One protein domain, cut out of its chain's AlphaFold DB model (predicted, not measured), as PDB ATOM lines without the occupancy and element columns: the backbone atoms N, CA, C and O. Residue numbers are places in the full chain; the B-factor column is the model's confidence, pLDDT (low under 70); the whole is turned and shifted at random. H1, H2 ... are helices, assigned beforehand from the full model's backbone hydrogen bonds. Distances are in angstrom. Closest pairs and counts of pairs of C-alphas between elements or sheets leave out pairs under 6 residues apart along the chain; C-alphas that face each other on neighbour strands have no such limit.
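Overview. This is residues 2 to 147 of the 149 residues of an uncharacterized protein of Phytophthora rubi (UniProt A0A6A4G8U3). Two helices, H1 and the long H3, lie side by side and run opposite ways, with short H2 and a loop, residues 31 to 48, at one end of the pair. From the other end of H3 an open, free-standing foot extends: H4 runs out, H5 runs back well away from it, and H6 sticks out as a tail. The printed part has 146 residues with six named helices, H1 to H6 in order, and no named strand; the class is all helix. The whole is extended, with a radius of gyration of the C-alphas of 23.7 A, and flat, spanning 65 by 59 by 30 A.

Along the chain. Find C-alpha 2 at (103.163, 81.793, 90.883); from there H1 runs 26.9 A through residues 2 to 20. H2 follows at residues 22 to 30. Look for C-alpha 49 at (118.308, 55.891, 106.462), where H3, residues 49 to 77, begins its 41.7 A. H4 is residues 81 to 104, 34.1 A long, and H5 is residues 111 to 127, 25.1 A long. H6, residues 135 to 145, ends with C-alpha 145 at (125.189, 100.437, 91.851).

Arrangement. H1 and H3 touch, closest at the C-alphas of Ile 16 and Val 55, 5.9 A apart. They run opposite ways at a shallow tilt of 20 degrees. H1, with residues 17 to 18 alone, only just touches H2, with 3 pairs of C-alphas within 8 A, and only at the corner; the closest C-alphas, of Leu 18 and Ala 25, are 5.5 A apart. H3 and H4 are close but not clearly touching, the C-alphas of Val 74 and Ile 82 being closest at 6.8 A. H4 and H5 are apart, as are H5 and H6. In H1, H2 and H3 every O i to N i+4 pair is within hydrogen-bond range; in H4 18 of 20 are, in H5 10 of 13, in H6 6 of 7.

Size, cuts and confidence. The C-alphas of Asp 103 and Gln 147, the two farthest apart, are 66.4 A apart. The printed part has no cut, and the link from H2 to H3 is long, with 18 residues. Residues 76 to 81 and 84 to 147 stand free. Check the B-factor column: pLDDT is under 70 at residues 45 to 47, 74 to 84 and 97 to 147 of this model.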
ATOM      1  N   VAL A   2     104.019  82.966  90.566       80.94
ATOM      2  CA  VAL A   2     103.163  81.793  90.883       80.94
ATOM      3  C   VAL A   2     103.451  80.588  89.976       80.94
ATOM      4  O   VAL A   2     103.656  79.497  90.486       80.94
ATOM      5  N   ALA A   3     103.567  80.794  88.658       85.00
ATOM      6  CA  ALA A   3     103.929  79.726  87.717       85.00
ATOM      7  C   ALA A   3     105.296  79.084  88.024       85.00
ATOM      8  O   ALA A   3     105.429  77.871  87.948       85.00
ATOM      9  N   MET A   4     106.282  79.887  88.444       88.62
ATOM     10  CA  MET A   4     107.592  79.367  88.856       88.62
ATOM     11  C   MET A   4     107.470  78.500  90.110       88.62
ATOM     12  O   MET A   4     108.016  77.408  90.142       88.62
ATOM     13  N   VAL A   5     106.698  78.939  91.112       87.25
ATOM     14  CA  VAL A   5     106.460  78.148  92.331       87.25
ATOM     15  C   VAL A   5     105.721  76.844  92.011       87.25
ATOM     16  O   VAL A   5     106.081  75.804  92.547       87.25
ATOM     17  N   LEU A   6     104.734  76.871  91.109       88.81
ATOM     18  CA  LEU A   6     104.051  75.660  90.640       88.81
ATOM     19  C   LEU A   6     105.007  74.708  89.913       88.81
ATOM     20  O   LEU A   6     104.963  73.508  90.162       88.81
ATOM     21  N   GLY A   7     105.904  75.239  89.078       93.69
ATOM     22  CA  GLY A   7     106.972  74.460  88.452       93.69
ATOM     23  C   GLY A   7     107.895  73.814  89.487       93.69
ATOM     24  O   GLY A   7     108.163  72.621  89.402       93.69
ATOM     25  N   CYS A   8     108.306  74.559  90.518       91.75
ATOM     26  CA  CYS A   8     109.105  74.017  91.621       91.75
ATOM     27  C   CYS A   8     108.366  72.915  92.393       91.75
ATOM     28  O   CYS A   8     108.989  71.923  92.759       91.75
ATOM     29  N   ILE A   9     107.058  73.067  92.628       91.31
ATOM     30  CA  ILE A   9     106.209  72.062  93.289       91.31
ATOM     31  C   ILE A   9     106.118  70.792  92.444       91.31
ATOM     32  O   ILE A   9     106.346  69.702  92.959       91.31
ATOM     33  N   ALA A  10     105.824  70.923  91.149       93.25
ATOM     34  CA  ALA A  10     105.764  69.784  90.237       93.25
ATOM     35  C   ALA A  10     107.113  69.054  90.179       93.25
ATOM     36  O   ALA A  10     107.163  67.830  90.275       93.25
ATOM     37  N   TRP A  11     108.210  69.809  90.113       94.62
ATOM     38  CA  TRP A  11     109.559  69.258  90.118       94.62
ATOM     39  C   TRP A  11     109.904  68.542  91.428       94.62
ATOM     40  O   TRP A  11     110.416  67.429  91.411       94.62
ATOM     41  N   THR A  12     109.589  69.135  92.582       92.88
ATOM     42  CA  THR A  12     109.838  68.487  93.883       92.88
ATOM     43  C   THR A  12     108.972  67.252  94.094       92.88
ATOM     44  O   THR A  12     109.474  66.266  94.620       92.88
ATOM     45  N   LEU A  13     107.716  67.251  93.635       91.38
ATOM     46  CA  LEU A  13     106.877  66.048  93.610       91.38
ATOM     47  C   LEU A  13     107.507  64.942  92.763       91.38
ATOM     48  O   LEU A  13     107.546  63.794  93.198       91.38
ATOM     49  N   TRP A  14     108.053  65.290  91.597       91.38
ATOM     50  CA  TRP A  14     108.762  64.339  90.747       91.38
ATOM     51  C   TRP A  14     109.983  63.730  91.450       91.38
ATOM     52  O   TRP A  14     110.160  62.516  91.449       91.38
ATOM     53  N   LEU A  15     110.783  64.554  92.137       91.44
ATOM     54  CA  LEU A  15     111.925  64.087  92.934       91.44
ATOM     55  C   LEU A  15     111.511  63.180  94.099       91.44
ATOM     56  O   LEU A  15     112.243  62.249  94.430       91.44
ATOM     57  N   ILE A  16     110.353  63.430  94.717       90.69
ATOM     58  CA  ILE A  16     109.810  62.560  95.768       90.69
ATOM     59  C   ILE A  16     109.471  61.190  95.187       90.69
ATOM     60  O   ILE A  16     109.886  60.192  95.763       90.69
ATOM     61  N   ILE A  17     108.779  61.134  94.043       87.25
ATOM     62  CA  ILE A  17     108.433  59.867  93.377       87.25
ATOM     63  C   ILE A  17     109.706  59.073  93.056       87.25
ATOM     64  O   ILE A  17     109.804  57.910  93.434       87.25
ATOM     65  N   LEU A  18     110.711  59.733  92.468       87.94
ATOM     66  CA  LEU A  18     112.026  59.140  92.193       87.94
ATOM     67  C   LEU A  18     112.747  58.632  93.451       87.94
ATOM     68  O   LEU A  18     113.530  57.695  93.372       87.94
ATOM     69  N   SER A  19     112.525  59.271  94.600       87.88
ATOM     70  CA  SER A  19     113.196  58.919  95.856       87.88
ATOM     71  C   SER A  19     112.479  57.823  96.642       87.88
ATOM     72  O   SER A  19     113.118  57.166  97.458       87.88
ATOM     73  N   VAL A  20     111.167  57.650  96.459       85.56
ATOM     74  CA  VAL A  20     110.374  56.636  97.175       85.56
ATOM     75  C   VAL A  20     110.613  55.253  96.588       85.56
ATOM     76  O   VAL A  20     110.889  54.328  97.340       85.56
ATOM     77  N   ASP A  21     110.541  55.136  95.265       85.88
ATOM     78  CA  ASP A  21     110.773  53.882  94.554       85.88
ATOM     79  C   ASP A  21     111.614  54.180  93.305       85.88
ATOM     80  O   ASP A  21     111.078  54.489  92.232       85.88
ATOM     81  N   PRO A  22     112.950  54.187  93.449       83.38
ATOM     82  CA  PRO A  22     113.838  54.542  92.354       83.38
ATOM     83  C   PRO A  22     113.762  53.525  91.215       83.38
ATOM     84  O   PRO A  22     113.936  53.904  90.058       83.38
ATOM     85  N   ASN A  23     113.467  52.258  91.515       83.75
ATOM     86  CA  ASN A  23     113.403  51.194  90.526       83.75
ATOM     87  C   ASN A  23     112.121  51.295  89.683       83.75
ATOM     88  O   ASN A  23     112.196  51.365  88.454       83.75
ATOM     89  N   ALA A  24     110.949  51.440  90.309       83.94
ATOM     90  CA  ALA A  24     109.704  51.673  89.577       83.94
ATOM     91  C   ALA A  24     109.756  52.971  88.756       83.94
ATOM     92  O   ALA A  24     109.295  53.007  87.612       83.94
ATOM     93  N   ALA A  25     110.354  54.032  89.300       86.50
ATOM     94  CA  ALA A  25     110.466  55.297  88.589       86.50
ATOM     95  C   ALA A  25     111.461  55.232  87.413       86.50
ATOM     96  O   ALA A  25     111.188  55.799  86.353       86.50
ATOM     97  N   ALA A  26     112.577  54.504  87.551       86.00
ATOM     98  CA  ALA A  26     113.502  54.232  86.451       86.00
ATOM     99  C   ALA A  26     112.843  53.387  85.353       86.00
ATOM    100  O   ALA A  26     112.964  53.717  84.174       86.00
ATOM    101  N   ASN A  27     112.071  52.363  85.729       87.25
ATOM    102  CA  ASN A  27     111.315  51.544  84.783       87.25
ATOM    103  C   ASN A  27     110.273  52.349  84.012       87.25
ATOM    104  O   ASN A  27     110.144  52.175  82.802       87.25
ATOM    105  N   PHE A  28     109.568  53.256  84.689       85.62
ATOM    106  CA  PHE A  28     108.628  54.165  84.041       85.62
ATOM    107  C   PHE A  28     109.330  55.112  83.058       85.62
ATOM    108  O   PHE A  28     108.851  55.314  81.945       85.62
ATOM    109  N   LEU A  29     110.477  55.681  83.444       86.31
ATOM    110  CA  LEU A  29     111.236  56.618  82.609       86.31
ATOM    111  C   LEU A  29     111.865  55.956  81.381       86.31
ATOM    112  O   LEU A  29     111.891  56.555  80.310       86.31
ATOM    113  N   MET A  30     112.389  54.745  81.550       86.38
ATOM    114  CA  MET A  30     113.121  54.017  80.512       86.38
ATOM    115  C   MET A  30     112.241  53.024  79.745       86.38
ATOM    116  O   MET A  30     112.731  52.361  78.835       86.38
ATOM    117  N   ASN A  31     110.949  52.940  80.080       84.06
ATOM    118  CA  ASN A  31     110.000  51.976  79.522       84.06
ATOM    119  C   ASN A  31     110.511  50.521  79.603       84.06
ATOM    120  O   ASN A  31     110.373  49.745  78.661       84.06
ATOM    121  N   THR A  32     111.136  50.165  80.729       85.56
ATOM    122  CA  THR A  32     111.691  48.824  80.993       85.56
ATOM    123  C   THR A  32     110.846  48.012  81.975       85.56
ATOM    124  O   THR A  32     111.325  47.030  82.526       85.56
ATOM    125  N   SER A  33     109.585  48.394  82.202       80.06
ATOM    126  CA  SER A  33     108.700  47.739  83.180       80.06
ATOM    127  C   SER A  33     108.369  46.279  82.867       80.06
ATOM    128  O   SER A  33     108.001  45.542  83.773       80.06
ATOM    129  N   GLU A  34     108.466  45.868  81.601       81.44
ATOM    130  CA  GLU A  34     108.188  44.490  81.165       81.44
ATOM    131  C   GLU A  34     109.404  43.560  81.296       81.44
ATOM    132  O   GLU A  34     109.281  42.351  81.104       81.44
ATOM    133  N   PHE A  35     110.582  44.102  81.622       75.56
ATOM    134  CA  PHE A  35     111.795  43.312  81.804       75.56
ATOM    135  C   PHE A  35     111.983  42.940  83.277       75.56
ATOM    136  O   PHE A  35     111.938  43.801  84.156       75.56
ATOM    137  N   ASP A  36     112.239  41.650  83.516       74.38
ATOM    138  CA  ASP A  36     112.654  41.102  84.815       74.38
ATOM    139  C   ASP A  36     111.699  41.459  85.972       74.38
ATOM    140  O   ASP A  36     112.121  41.979  86.999       74.38
ATOM    141  N   ASP A  37     110.386  41.282  85.760       75.50
ATOM    142  CA  ASP A  37     109.311  41.600  86.721       75.50
ATOM    143  C   ASP A  37     109.396  43.019  87.333       75.50
ATOM    144  O   ASP A  37     108.955  43.273  88.457       75.50
ATOM    145  N   GLY A  38     109.964  43.978  86.591       72.12
ATOM    146  CA  GLY A  38     110.163  45.346  87.062       72.12
ATOM    147  C   GLY A  38     111.349  45.509  88.017       72.12
ATOM    148  O   GLY A  38     111.423  46.508  88.724       72.12
ATOM    149  N   GLN A  39     112.295  44.572  88.047       77.25
ATOM    150  CA  GLN A  39     113.523  44.617  88.853       77.25
ATOM    151  C   GLN A  39     114.789  44.866  88.022       77.25
ATOM    152  O   GLN A  39     115.891  44.818  88.551       77.25
ATOM    153  N   PHE A  40     114.648  45.246  86.749       78.56
ATOM    154  CA  PHE A  40     115.760  45.433  85.808       78.56
ATOM    155  C   PHE A  40     116.946  46.272  86.330       78.56
ATOM    156  O   PHE A  40     118.099  45.976  86.018       78.56
ATOM    157  N   TRP A  41     116.692  47.323  87.120       79.81
ATOM    158  CA  TRP A  41     117.745  48.221  87.610       79.81
ATOM    159  C   TRP A  41     118.424  47.744  88.897       79.81
ATOM    160  O   TRP A  41     119.441  48.329  89.272       79.81
ATOM    161  N   LEU A  42     117.884  46.709  89.558       78.75
ATOM    162  CA  LEU A  42     118.429  46.078  90.769       78.75
ATOM    163  C   LEU A  42     118.898  47.098  91.830       78.75
ATOM    164  O   LEU A  42     119.896  46.892  92.526       78.75
ATOM    165  N   ILE A  43     118.207  48.240  91.929       78.38
ATOM    166  CA  ILE A  43     118.541  49.273  92.912       78.38
ATOM    167  C   ILE A  43     118.167  48.692  94.278       78.38
ATOM    168  O   ILE A  43     117.019  48.290  94.442       78.38
ATOM    169  N   PRO A  44     119.097  48.601  95.246       71.31
ATOM    170  CA  PRO A  44     118.810  47.955  96.519       71.31
ATOM    171  C   PRO A  44     117.634  48.640  97.224       71.31
ATOM    172  O   PRO A  44     117.768  49.776  97.679       71.31
ATOM    173  N   ASP A  45     116.516  47.925  97.364       64.38
ATOM    174  CA  ASP A  45     115.312  48.361  98.093       64.38
ATOM    175  C   ASP A  45     115.496  48.331  99.622       64.38
ATOM    176  O   ASP A  45     114.538  48.413 100.397       64.38
ATOM    177  N   GLU A  46     116.735  48.197 100.101       68.88
ATOM    178  CA  GLU A  46     117.023  48.359 101.517       68.88
ATOM    179  C   GLU A  46     116.673  49.787 101.926       68.88
ATOM    180  O   GLU A  46     117.161  50.756 101.339       68.88
ATOM    181  N   TRP A  47     115.823  49.897 102.951       64.31
ATOM    182  CA  TRP A  47     115.331  51.149 103.519       64.31
ATOM    183  C   TRP A  47     116.487  51.891 104.183       64.31
ATOM    184  O   TRP A  47     116.654  51.917 105.404       64.31
ATOM    185  N   ASN A  48     117.324  52.483 103.346       75.38
ATOM    186  CA  ASN A  48     118.505  53.192 103.751       75.38
ATOM    187  C   ASN A  48     118.056  54.465 104.459       75.38
ATOM    188  O   ASN A  48     117.254  55.250 103.949       75.38
ATOM    189  N   THR A  49     118.599  54.697 105.650       81.62
ATOM    190  CA  THR A  49     118.308  55.891 106.462       81.62
ATOM    191  C   THR A  49     118.490  57.190 105.667       81.62
ATOM    192  O   THR A  49     117.756  58.156 105.872       81.62
ATOM    193  N   LEU A  50     119.411  57.186 104.698       83.38
ATOM    194  CA  LEU A  50     119.645  58.269 103.742       83.38
ATOM    195  C   LEU A  50     118.469  58.509 102.784       83.38
ATOM    196  O   LEU A  50     118.100  59.662 102.559       83.38
ATOM    197  N   GLN A  51     117.852  57.454 102.251       84.94
ATOM    198  CA  GLN A  51     116.682  57.563 101.376       84.94
ATOM    199  C   GLN A  51     115.491  58.129 102.151       84.94
ATOM    200  O   GLN A  51     114.849  59.081 101.702       84.94
ATOM    201  N   MET A  52     115.262  57.629 103.368       85.06
ATOM    202  CA  MET A  52     114.213  58.144 104.247       85.06
ATOM    203  C   MET A  52     114.437  59.625 104.580       85.06
ATOM    204  O   MET A  52     113.503  60.424 104.510       85.06
ATOM    205  N   PHE A  53     115.675  60.018 104.893       89.81
ATOM    206  CA  PHE A  53     116.021  61.416 105.151       89.81
ATOM    207  C   PHE A  53     115.799  62.305 103.920       89.81
ATOM    208  O   PHE A  53     115.262  63.407 104.053       89.81
ATOM    209  N   SER A  54     116.145  61.816 102.725       89.81
ATOM    210  CA  SER A  54     115.907  62.514 101.458       89.81
ATOM    211  C   SER A  54     114.415  62.768 101.229       89.81
ATOM    212  O   SER A  54     114.000  63.918 101.067       89.81
ATOM    213  N   VAL A  55     113.583  61.725 101.317       90.31
ATOM    214  CA  VAL A  55     112.124  61.836 101.145       90.31
ATOM    215  C   VAL A  55     111.532  62.796 102.178       90.31
ATOM    216  O   VAL A  55     110.775  63.699 101.821       90.31
ATOM    217  N   MET A  56     111.923  62.671 103.450       92.44
ATOM    218  CA  MET A  56     111.460  63.560 104.520       92.44
ATOM    219  C   MET A  56     111.836  65.026 104.267       92.44
ATOM    220  O   MET A  56     111.006  65.919 104.453       92.44
ATOM    221  N   GLY A  57     113.064  65.286 103.812       92.81
ATOM    222  CA  GLY A  57     113.526  66.625 103.452       92.81
ATOM    223  C   GLY A  57     112.743  67.217 102.280       92.81
ATOM    224  O   GLY A  57     112.304  68.367 102.347       92.81
ATOM    225  N   LEU A  58     112.496  66.426 101.234       93.06
ATOM    226  CA  LEU A  58     111.727  66.857 100.066       93.06
ATOM    227  C   LEU A  58     110.264  67.159 100.417       93.06
ATOM    228  O   LEU A  58     109.734  68.185  99.990       93.06
ATOM    229  N   VAL A  59     109.627  66.327 101.245       92.69
ATOM    230  CA  VAL A  59     108.262  66.569 101.738       92.69
ATOM    231  C   VAL A  59     108.200  67.863 102.552       92.69
ATOM    232  O   VAL A  59     107.281  68.665 102.375       92.69
ATOM    233  N   LEU A  60     109.194  68.119 103.407       94.50
ATOM    234  CA  LEU A  60     109.269  69.360 104.175       94.50
ATOM    235  C   LEU A  60     109.373  70.588 103.256       94.50
ATOM    236  O   LEU A  60     108.645  71.564 103.444       94.50
ATOM    237  N   VAL A  61     110.234  70.535 102.235       93.06
ATOM    238  CA  VAL A  61     110.383  71.606 101.235       93.06
ATOM    239  C   VAL A  61     109.078  71.830 100.463       93.06
ATOM    240  O   VAL A  61     108.654  72.976 100.290       93.06
ATOM    241  N   LEU A  62     108.397  70.755 100.063       92.31
ATOM    242  CA  LEU A  62     107.106  70.814  99.379       92.31
ATOM    243  C   LEU A  62     106.052  71.546 100.226       92.31
ATOM    244  O   LEU A  62     105.371  72.446  99.730       92.31
ATOM    245  N   LEU A  63     105.961  71.228 101.523       91.75
ATOM    246  CA  LEU A  63     105.067  71.912 102.463       91.75
ATOM    247  C   LEU A  63     105.374  73.411 102.562       91.75
ATOM    248  O   LEU A  63     104.448  74.228 102.570       91.75
ATOM    249  N   PHE A  64     106.652  73.797 102.590       90.00
ATOM    250  CA  PHE A  64     107.044  75.208 102.579       90.00
ATOM    251  C   PHE A  64     106.643  75.919 101.282       90.00
ATOM    252  O   PHE A  64     106.142  77.045 101.346       90.00
ATOM    253  N   TYR A  65     106.792  75.284 100.116       89.00
ATOM    254  CA  TYR A  65     106.335  75.868  98.853       89.00
ATOM    255  C   TYR A  65     104.821  76.068  98.822       89.00
ATOM    256  O   TYR A  65     104.366  77.158  98.467       89.00
ATOM    257  N   PHE A  66     104.039  75.077  99.263       88.38
ATOM    258  CA  PHE A  66     102.591  75.230  99.402       88.38
ATOM    259  C   PHE A  66     102.227  76.342 100.386       88.38
ATOM    260  O   PHE A  66     101.352  77.150 100.086       88.38
ATOM    261  N   TYR A  67     102.919  76.447 101.523       86.88
ATOM    262  CA  TYR A  67     102.695  77.517 102.495       86.88
ATOM    263  C   TYR A  67     102.928  78.907 101.889       86.88
ATOM    264  O   TYR A  67     102.088  79.797 102.038       86.88
ATOM    265  N   VAL A  68     104.035  79.102 101.169       86.06
ATOM    266  CA  VAL A  68     104.343  80.374 100.499       86.06
ATOM    267  C   VAL A  68     103.328  80.671  99.397       86.06
ATOM    268  O   VAL A  68     102.848  81.800  99.303       86.06
ATOM    269  N   LEU A  69     102.959  79.670  98.594       85.88
ATOM    270  CA  LEU A  69     101.971  79.811  97.527       85.88
ATOM    271  C   LEU A  69     100.606  80.207  98.100       85.88
ATOM    272  O   LEU A  69     100.008  81.178  97.634       85.88
ATOM    273  N   LEU A  70     100.150  79.520  99.149       83.12
ATOM    274  CA  LEU A  70      98.932  79.864  99.873       83.12
ATOM    275  C   LEU A  70      99.027  81.278 100.432       83.12
ATOM    276  O   LEU A  70      98.117  82.060 100.208       83.12
ATOM    277  N   MET A  71     100.128  81.662 101.076       79.44
ATOM    278  CA  MET A  71     100.298  83.019 101.594       79.44
ATOM    279  C   MET A  71     100.218  84.073 100.479       79.44
ATOM    280  O   MET A  71      99.553  85.092 100.651       79.44
ATOM    281  N   MET A  72     100.829  83.828  99.317       77.06
ATOM    282  CA  MET A  72     100.764  84.728  98.160       77.06
ATOM    283  C   MET A  72      99.352  84.808  97.555       77.06
ATOM    284  O   MET A  72      98.891  85.903  97.227       77.06
ATOM    285  N   LEU A  73      98.649  83.677  97.424       75.62
ATOM    286  CA  LEU A  73      97.278  83.627  96.905       75.62
ATOM    287  C   LEU A  73      96.268  84.233  97.884       75.62
ATOM    288  O   LEU A  73      95.426  85.031  97.478       75.62
ATOM    289  N   VAL A  74      96.379  83.907  99.170       66.38
ATOM    290  CA  VAL A  74      95.558  84.443 100.263       66.38
ATOM    291  C   VAL A  74      95.774  85.949 100.375       66.38
ATOM    292  O   VAL A  74      94.808  86.701 100.418       66.38
ATOM    293  N   TRP A  75      97.013  86.437 100.326       58.03
ATOM    294  CA  TRP A  75      97.270  87.879 100.371       58.03
ATOM    295  C   TRP A  75      96.644  88.612  99.177       58.03
ATOM    296  O   TRP A  75      96.107  89.711  99.332       58.03
ATOM    297  N   ARG A  76      96.699  88.018  97.979       60.69
ATOM    298  CA  ARG A  76      96.200  88.649  96.749       60.69
ATOM    299  C   ARG A  76      94.680  88.584  96.611       60.69
ATOM    300  O   ARG A  76      94.084  89.547  96.145       60.69
ATOM    301  N   SER A  77      94.065  87.477  97.010       57.44
ATOM    302  CA  SER A  77      92.618  87.265  96.907       57.44
ATOM    303  C   SER A  77      91.867  87.829  98.122       57.44
ATOM    304  O   SER A  77      90.699  88.193  98.034       57.44
ATOM    305  N   GLN A  78      92.510  87.872  99.293       55.19
ATOM    306  CA  GLN A  78      91.804  87.815 100.573       55.19
ATOM    307  C   GLN A  78      92.441  88.711 101.634       55.19
ATOM    308  O   GLN A  78      92.730  88.272 102.745       55.19
ATOM    309  N   LYS A  79      92.559  90.012 101.346       54.09
ATOM    310  CA  LYS A  79      92.789  91.000 102.414       54.09
ATOM    311  C   LYS A  79      91.720  90.928 103.526       54.09
ATOM    312  O   LYS A  79      92.040  91.292 104.650       54.09
ATOM    313  N   ASN A  80      90.508  90.406 103.252       53.09
ATOM    314  CA  ASN A  80      89.382  90.460 104.200       53.09
ATOM    315  C   ASN A  80      88.680  89.112 104.525       53.09
ATOM    316  O   ASN A  80      88.324  88.908 105.682       53.09
ATOM    317  N   ALA A  81      88.460  88.171 103.592       56.59
ATOM    318  CA  ALA A  81      87.560  87.026 103.862       56.59
ATOM    319  C   ALA A  81      88.250  85.738 104.379       56.59
ATOM    320  O   ALA A  81      87.684  85.057 105.236       56.59
ATOM    321  N   ILE A  82      89.489  85.420 103.975       63.06
ATOM    322  CA  ILE A  82      90.242  84.282 104.545       63.06
ATOM    323  C   ILE A  82      90.735  84.602 105.950       63.06
ATOM    324  O   ILE A  82      90.650  83.728 106.804       63.06
ATOM    325  N   GLN A  83      91.168  85.835 106.237       62.97
ATOM    326  CA  GLN A  83      91.501  86.229 107.610       62.97
ATOM    327  C   GLN A  83      90.303  85.999 108.544       62.97
ATOM    328  O   GLN A  83      90.470  85.445 109.626       62.97
ATOM    329  N   ASN A  84      89.087  86.329 108.098       64.06
ATOM    330  CA  ASN A  84      87.875  86.115 108.885       64.06
ATOM    331  C   ASN A  84      87.545  84.627 109.068       64.06
ATOM    332  O   ASN A  84      87.262  84.219 110.192       64.06
ATOM    333  N   LYS A  85      87.656  83.799 108.017       72.38
ATOM    334  CA  LYS A  85      87.441  82.342 108.132       72.38
ATOM    335  C   LYS A  85      88.506  81.641 108.972       72.38
ATOM    336  O   LYS A  85      88.194  80.743 109.749       72.38
ATOM    337  N   PHE A  86      89.765  82.039 108.830       72.06
ATOM    338  CA  PHE A  86      90.860  81.468 109.603       72.06
ATOM    339  C   PHE A  86      90.768  81.910 111.063       72.06
ATOM    340  O   PHE A  86      90.964  81.090 111.950       72.06
ATOM    341  N   ASN A  87      90.376  83.160 111.332       72.94
ATOM    342  CA  ASN A  87      90.095  83.626 112.689       72.94
ATOM    343  C   ASN A  87      88.901  82.897 113.307       72.94
ATOM    344  O   ASN A  87      88.999  82.495 114.461       72.94
ATOM    345  N   SER A  88      87.806  82.670 112.571       77.06
ATOM    346  CA  SER A  88      86.663  81.908 113.093       77.06
ATOM    347  C   SER A  88      87.028  80.447 113.365       77.06
ATOM    348  O   SER A  88      86.644  79.897 114.393       77.06
ATOM    349  N   PHE A  89      87.832  79.831 112.492       80.81
ATOM    350  CA  PHE A  89      88.322  78.467 112.685       80.81
ATOM    351  C   PHE A  89      89.315  78.367 113.851       80.81
ATOM    352  O   PHE A  89      89.167  77.502 114.710       80.81
ATOM    353  N   LEU A  90      90.282  79.288 113.941       77.56
ATOM    354  CA  LEU A  90      91.209  79.387 115.070       77.56
ATOM    355  C   LEU A  90      90.473  79.653 116.378       77.56
ATOM    356  O   LEU A  90      90.861  79.092 117.393       77.56
ATOM    357  N   LEU A  91      89.424  80.478 116.387       79.69
ATOM    358  CA  LEU A  91      88.589  80.704 117.568       79.69
ATOM    359  C   LEU A  91      87.903  79.413 118.013       79.69
ATOM    360  O   LEU A  91      87.936  79.107 119.202       79.69
ATOM    361  N   HIS A  92      87.361  78.630 117.077       78.44
ATOM    362  CA  HIS A  92      86.756  77.333 117.375       78.44
ATOM    363  C   HIS A  92      87.788  76.332 117.916       78.44
ATOM    364  O   HIS A  92      87.572  75.703 118.949       78.44
ATOM    365  N   TRP A  93      88.960  76.248 117.284       73.00
ATOM    366  CA  TRP A  93      90.063  75.407 117.751       73.00
ATOM    367  C   TRP A  93      90.607  75.850 119.110       73.00
ATOM    368  O   TRP A  93      90.908  75.021 119.958       73.00
ATOM    369  N   LYS A  94      90.699  77.159 119.357       75.06
ATOM    370  CA  LYS A  94      91.143  77.731 120.632       75.06
ATOM    371  C   LYS A  94      90.087  77.553 121.723       75.06
ATOM    372  O   LYS A  94      90.457  77.414 122.882       75.06
ATOM    373  N   ALA A  95      88.800  77.524 121.378       75.00
ATOM    374  CA  ALA A  95      87.719  77.166 122.292       75.00
ATOM    375  C   ALA A  95      87.775  75.673 122.654       75.00
ATOM    376  O   ALA A  95      87.816  75.345 123.836       75.00
ATOM    377  N   ALA A  96      87.908  74.787 121.663       73.81
ATOM    378  CA  ALA A  96      88.070  73.348 121.877       73.81
ATOM    379  C   ALA A  96      89.348  73.015 122.669       73.81
ATOM    380  O   ALA A  96      89.329  72.204 123.593       73.81
ATOM    381  N   ALA A  97      90.454  73.702 122.374       67.94
ATOM    382  CA  ALA A  97      91.697  73.577 123.123       67.94
ATOM    383  C   ALA A  97      91.581  74.164 124.537       67.94
ATOM    384  O   ALA A  97      92.146  73.586 125.454       67.94
ATOM    385  N   ARG A  98      90.843  75.266 124.756       56.97
ATOM    386  CA  ARG A  98      90.615  75.817 126.107       56.97
ATOM    387  C   ARG A  98      89.811  74.876 126.997       56.97
ATOM    388  O   ARG A  98      90.157  74.763 128.168       56.97
ATOM    389  N   VAL A  99      88.810  74.182 126.456       59.44
ATOM    390  CA  VAL A  99      88.075  73.140 127.195       59.44
ATOM    391  C   VAL A  99      89.019  71.990 127.553       59.44
ATOM    392  O   VAL A  99      89.100  71.603 128.710       59.44
ATOM    393  N   LYS A 100      89.850  71.540 126.603       52.50
ATOM    394  CA  LYS A 100      90.837  70.477 126.850       52.50
ATOM    395  C   LYS A 100      91.964  70.883 127.816       52.50
ATOM    396  O   LYS A 100      92.496  70.039 128.525       52.50
ATOM    397  N   ILE A 101      92.332  72.166 127.843       48.97
ATOM    398  CA  ILE A 101      93.351  72.732 128.739       48.97
ATOM    399  C   ILE A 101      92.794  72.925 130.155       48.97
ATOM    400  O   ILE A 101      93.538  72.718 131.104       48.97
ATOM    401  N   SER A 102      91.515  73.281 130.319       46.19
ATOM    402  CA  SER A 102      90.856  73.412 131.631       46.19
ATOM    403  C   SER A 102      90.984  72.135 132.467       46.19
ATOM    404  O   SER A 102      91.346  72.205 133.638       46.19
ATOM    405  N   ASP A 103      90.789  70.975 131.840       51.25
ATOM    406  CA  ASP A 103      90.856  69.685 132.536       51.25
ATOM    407  C   ASP A 103      92.297  69.217 132.797       51.25
ATOM    408  O   ASP A 103      92.540  68.428 133.709       51.25
ATOM    409  N   SER A 104      93.282  69.723 132.042       46.25
ATOM    410  CA  SER A 104      94.693  69.334 132.187       46.25
ATOM    411  C   SER A 104      95.552  70.331 132.973       46.25
ATOM    412  O   SER A 104      96.682  70.007 133.337       46.25
ATOM    413  N   LEU A 105      95.078  71.556 133.241       46.72
ATOM    414  CA  LEU A 105      95.864  72.616 133.888       46.72
ATOM    415  C   LEU A 105      95.794  72.552 135.427       46.72
ATOM    416  O   LEU A 105      95.626  73.566 136.098       46.72
ATOM    417  N   ARG A 106      96.005  71.349 135.983       42.56
ATOM    418  CA  ARG A 106      96.507  71.133 137.356       42.56
ATOM    419  C   ARG A 106      98.017  70.834 137.384       42.56
ATOM    420  O   ARG A 106      98.537  70.408 138.407       42.56
ATOM    421  N   SER A 107      98.754  71.048 136.290       44.50
ATOM    422  CA  SER A 107     100.216  70.885 136.280       44.50
ATOM    423  C   SER A 107     100.935  72.085 135.653       44.50
ATOM    424  O   SER A 107     101.084  72.272 134.445       44.50
ATOM    425  N   THR A 108     101.377  72.944 136.561       46.41
ATOM    426  CA  THR A 108     102.056  74.227 136.396       46.41
ATOM    427  C   THR A 108     103.477  74.068 135.836       46.41
ATOM    428  O   THR A 108     104.450  74.308 136.544       46.41
ATOM    429  N   CYS A 109     103.649  73.640 134.579       40.47
ATOM    430  CA  CYS A 109     105.000  73.558 133.988       40.47
ATOM    431  C   CYS A 109     105.115  73.982 132.507       40.47
ATOM    432  O   CYS A 109     106.154  74.499 132.101       40.47
ATOM    433  N   SER A 110     104.062  73.882 131.685       48.00
ATOM    434  CA  SER A 110     104.211  74.080 130.225       48.00
ATOM    435  C   SER A 110     104.142  75.535 129.724       48.00
ATOM    436  O   SER A 110     104.492  75.807 128.574       48.00
ATOM    437  N   GLN A 111     103.758  76.508 130.562       49.53
ATOM    438  CA  GLN A 111     103.587  77.903 130.116       49.53
ATOM    439  C   GLN A 111     104.895  78.625 129.742       49.53
ATOM    440  O   GLN A 111     104.866  79.567 128.946       49.53
ATOM    441  N   ARG A 112     106.058  78.198 130.253       43.78
ATOM    442  CA  ARG A 112     107.338  78.876 129.967       43.78
ATOM    443  C   ARG A 112     107.877  78.584 128.565       43.78
ATOM    444  O   ARG A 112     108.294  79.523 127.892       43.78
ATOM    445  N   ALA A 113     107.801  77.340 128.090       46.22
ATOM    446  CA  ALA A 113     108.352  76.933 126.788       46.22
ATOM    447  C   ALA A 113     107.563  77.495 125.588       46.22
ATOM    448  O   ALA A 113     108.127  77.815 124.537       46.22
ATOM    449  N   ILE A 114     106.253  77.691 125.767       52.38
ATOM    450  CA  ILE A 114     105.381  78.303 124.757       52.38
ATOM    451  C   ILE A 114     105.754  79.783 124.561       52.38
ATOM    452  O   ILE A 114     105.744  80.282 123.438       52.38
ATOM    453  N   SER A 115     106.169  80.484 125.621       54.28
ATOM    454  CA  SER A 115     106.461  81.923 125.562       54.28
ATOM    455  C   SER A 115     107.722  82.274 124.757       54.28
ATOM    456  O   SER A 115     107.744  83.275 124.038       54.28
ATOM    457  N   THR A 116     108.768  81.450 124.829       53.19
ATOM    458  CA  THR A 116     110.034  81.661 124.110       53.19
ATOM    459  C   THR A 116     109.877  81.391 122.620       53.19
ATOM    460  O   THR A 116     110.306  82.202 121.797       53.19
ATOM    461  N   SER A 117     109.169  80.316 122.273       55.88
ATOM    462  CA  SER A 117     108.867  79.963 120.882       55.88
ATOM    463  C   SER A 117     107.990  81.022 120.208       55.88
ATOM    464  O   SER A 117     108.239  81.409 119.068       55.88
ATOM    465  N   TRP A 118     107.020  81.584 120.937       56.41
ATOM    466  CA  TRP A 118     106.193  82.692 120.452       56.41
ATOM    467  C   TRP A 118     106.986  83.980 120.201       56.41
ATOM    468  O   TRP A 118     106.710  84.682 119.229       56.41
ATOM    469  N   LYS A 119     107.999  84.292 121.021       62.09
ATOM    470  CA  LYS A 119     108.865  85.467 120.812       62.09
ATOM    471  C   LYS A 119     109.720  85.330 119.555       62.09
ATOM    472  O   LYS A 119     109.844  86.294 118.800       62.09
ATOM    473  N   LEU A 120     110.277  84.145 119.317       64.31
ATOM    474  CA  LEU A 120     111.036  83.847 118.100       64.31
ATOM    475  C   LEU A 120     110.132  83.874 116.866       64.31
ATOM    476  O   LEU A 120     110.475  84.528 115.887       64.31
ATOM    477  N   TYR A 121     108.938  83.281 116.947       65.25
ATOM    478  CA  TYR A 121     107.922  83.349 115.896       65.25
ATOM    479  C   TYR A 121     107.520  84.790 115.564       65.25
ATOM    480  O   TYR A 121     107.452  85.162 114.394       65.25
ATOM    481  N   PHE A 122     107.289  85.624 116.581       67.69
ATOM    482  CA  PHE A 122     106.914  87.024 116.394       67.69
ATOM    483  C   PHE A 122     108.057  87.845 115.788       67.69
ATOM    484  O   PHE A 122     107.831  88.650 114.888       67.69
ATOM    485  N   ARG A 123     109.300  87.604 116.219       64.38
ATOM    486  CA  ARG A 123     110.494  88.248 115.658       64.38
ATOM    487  C   ARG A 123     110.758  87.802 114.215       64.38
ATOM    488  O   ARG A 123     111.051  88.639 113.370       64.38
ATOM    489  N   TRP A 124     110.562  86.522 113.911       56.16
ATOM    490  CA  TRP A 124     110.640  85.981 112.553       56.16
ATOM    491  C   TRP A 124     109.542  86.552 111.650       56.16
ATOM    492  O   TRP A 124     109.826  86.979 110.535       56.16
ATOM    493  N   ARG A 125     108.301  86.654 112.142       59.72
ATOM    494  CA  ARG A 125     107.174  87.337 111.475       59.72
ATOM    495  C   ARG A 125     107.433  88.826 111.247       59.72
ATOM    496  O   ARG A 125     106.983  89.355 110.239       59.72
ATOM    497  N   ALA A 126     108.130  89.498 112.160       58.78
ATOM    498  CA  ALA A 126     108.504  90.902 112.006       58.78
ATOM    499  C   ALA A 126     109.582  91.101 110.926       58.78
ATOM    500  O   ALA A 126     109.528  92.085 110.196       58.78
ATOM    501  N   LEU A 127     110.518  90.154 110.787       53.62
ATOM    502  CA  LEU A 127     111.573  90.186 109.764       53.62
ATOM    503  C   LEU A 127     111.080  89.741 108.381       53.62
ATOM    504  O   LEU A 127     111.418  90.351 107.374       53.62
ATOM    505  N   THR A 128     110.242  88.706 108.332       50.94
ATOM    506  CA  THR A 128     109.605  88.199 107.100       50.94
ATOM    507  C   THR A 128     108.315  88.944 106.749       50.94
ATOM    508  O   THR A 128     107.651  88.640 105.757       50.94
ATOM    509  N   GLY A 129     107.949  89.942 107.558       48.91
ATOM    510  CA  GLY A 129     106.820  90.819 107.321       48.91
ATOM    511  C   GLY A 129     107.054  91.632 106.054       48.91
ATOM    512  O   GLY A 129     107.793  92.609 106.055       48.91
ATOM    513  N   ILE A 130     106.350  91.260 104.986       50.00
ATOM    514  CA  ILE A 130     106.345  91.902 103.655       50.00
ATOM    515  C   ILE A 130     106.039  93.420 103.711       50.00
ATOM    516  O   ILE A 130     106.241  94.136 102.734       50.00
ATOM    517  N   ASN A 131     105.606  93.937 104.865       52.00
ATOM    518  CA  ASN A 131     105.306  95.345 105.110       52.00
ATOM    519  C   ASN A 131     106.429  96.077 105.883       52.00
ATOM    520  O   ASN A 131     106.176  96.864 106.797       52.00
ATOM    521  N   GLY A 132     107.688  95.786 105.549       47.97
ATOM    522  CA  GLY A 132     108.855  96.432 106.145       47.97
ATOM    523  C   GLY A 132     108.985  97.903 105.731       47.97
ATOM    524  O   GLY A 132     109.186  98.220 104.558       47.97
ATOM    525  N   LYS A 133     108.957  98.802 106.722       50.75
ATOM    526  CA  LYS A 133     109.110 100.273 106.624       50.75
ATOM    527  C   LYS A 133     110.393 100.749 105.899       50.75
ATOM    528  O   LYS A 133     110.508 101.924 105.571       50.75
ATOM    529  N   HIS A 134     111.331  99.844 105.599       51.25
ATOM    530  CA  HIS A 134     112.657 100.126 105.032       51.25
ATOM    531  C   HIS A 134     112.825  99.769 103.540       51.25
ATOM    532  O   HIS A 134     113.950  99.744 103.044       51.25
ATOM    533  N   ARG A 135     111.738  99.546 102.782       52.88
ATOM    534  CA  ARG A 135     111.803  99.240 101.333       52.88
ATOM    535  C   ARG A 135     112.596 100.272 100.512       52.88
ATOM    536  O   ARG A 135     113.252  99.909  99.545       52.88
ATOM    537  N   LYS A 136     112.589 101.544 100.929       55.53
ATOM    538  CA  LYS A 136     113.276 102.641 100.225       55.53
ATOM    539  C   LYS A 136     114.806 102.521 100.216       55.53
ATOM    540  O   LYS A 136     115.433 103.017  99.289       55.53
ATOM    541  N   TYR A 137     115.417 101.851 101.197       58.34
ATOM    542  CA  TYR A 137     116.880 101.726 101.250       58.34
ATOM    543  C   TYR A 137     117.423 100.766 100.185       58.34
ATOM    544  O   TYR A 137     118.486 101.011  99.622       58.34
ATOM    545  N   TRP A 138     116.659  99.724  99.852       57.22
ATOM    546  CA  TRP A 138     117.035  98.744  98.834       57.22
ATOM    547  C   TRP A 138     116.971  99.313  97.415       57.22
ATOM    548  O   TRP A 138     117.847  99.020  96.606       57.22
ATOM    549  N   GLU A 139     116.001 100.185  97.127       60.03
ATOM    550  CA  GLU A 139     115.945 100.887  95.837       60.03
ATOM    551  C   GLU A 139     117.081 101.900  95.678       60.03
ATOM    552  O   GLU A 139     117.600 102.061  94.578       60.03
ATOM    553  N   ILE A 140     117.508 102.552  96.765       68.00
ATOM    554  CA  ILE A 140     118.649 103.477  96.739       68.00
ATOM    555  C   ILE A 140     119.961 102.717  96.529       68.00
ATOM    556  O   ILE A 140     120.804 103.185  95.771       68.00
ATOM    557  N   PHE A 141     120.134 101.558  97.166       65.94
ATOM    558  CA  PHE A 141     121.323 100.724  96.988       65.94
ATOM    559  C   PHE A 141     121.444 100.217  95.542       65.94
ATOM    560  O   PHE A 141     122.487 100.396  94.919       65.94
ATOM    561  N   TRP A 142     120.350  99.703  94.965       49.28
ATOM    562  CA  TRP A 142     120.321  99.287  93.559       49.28
ATOM    563  C   TRP A 142     120.507 100.452  92.578       49.28
ATOM    564  O   TRP A 142     121.248 100.316  91.609       49.28
ATOM    565  N   LYS A 143     119.912 101.626  92.841       60.53
ATOM    566  CA  LYS A 143     120.124 102.817  91.997       60.53
ATOM    567  C   LYS A 143     121.553 103.343  92.035       60.53
ATOM    568  O   LYS A 143     121.997 103.914  91.048       60.53
ATOM    569  N   ARG A 144     122.260 103.181  93.155       58.38
ATOM    570  CA  ARG A 144     123.641 103.655  93.289       58.38
ATOM    571  C   ARG A 144     124.638 102.714  92.616       58.38
ATOM    572  O   ARG A 144     125.634 103.199  92.109       58.38
ATOM    573  N   GLY A 145     124.350 101.412  92.558       58.47
ATOM    574  CA  GLY A 145     125.189 100.437  91.851       58.47
ATOM    575  C   GLY A 145     125.222 100.622  90.329       58.47
ATOM    576  O   GLY A 145     126.250 100.371  89.722       58.47
ATOM    577  N   HIS A 146     124.144 101.128  89.724       54.25
ATOM    578  CA  HIS A 146     124.027 101.286  88.264       54.25
ATOM    579  C   HIS A 146     124.525 102.652  87.731       54.25
ATOM    580  O   HIS A 146     124.369 102.950  86.552       54.25
ATOM    581  N   GLN A 147     125.067 103.522  88.596       53.47
ATOM    582  CA  GLN A 147     125.665 104.814  88.208       53.47
ATOM    583  C   GLN A 147     127.204 104.810  88.220       53.47
ATOM    584  O   GLN A 147     127.810 105.850  87.978       53.47
TER     585      GLN A 147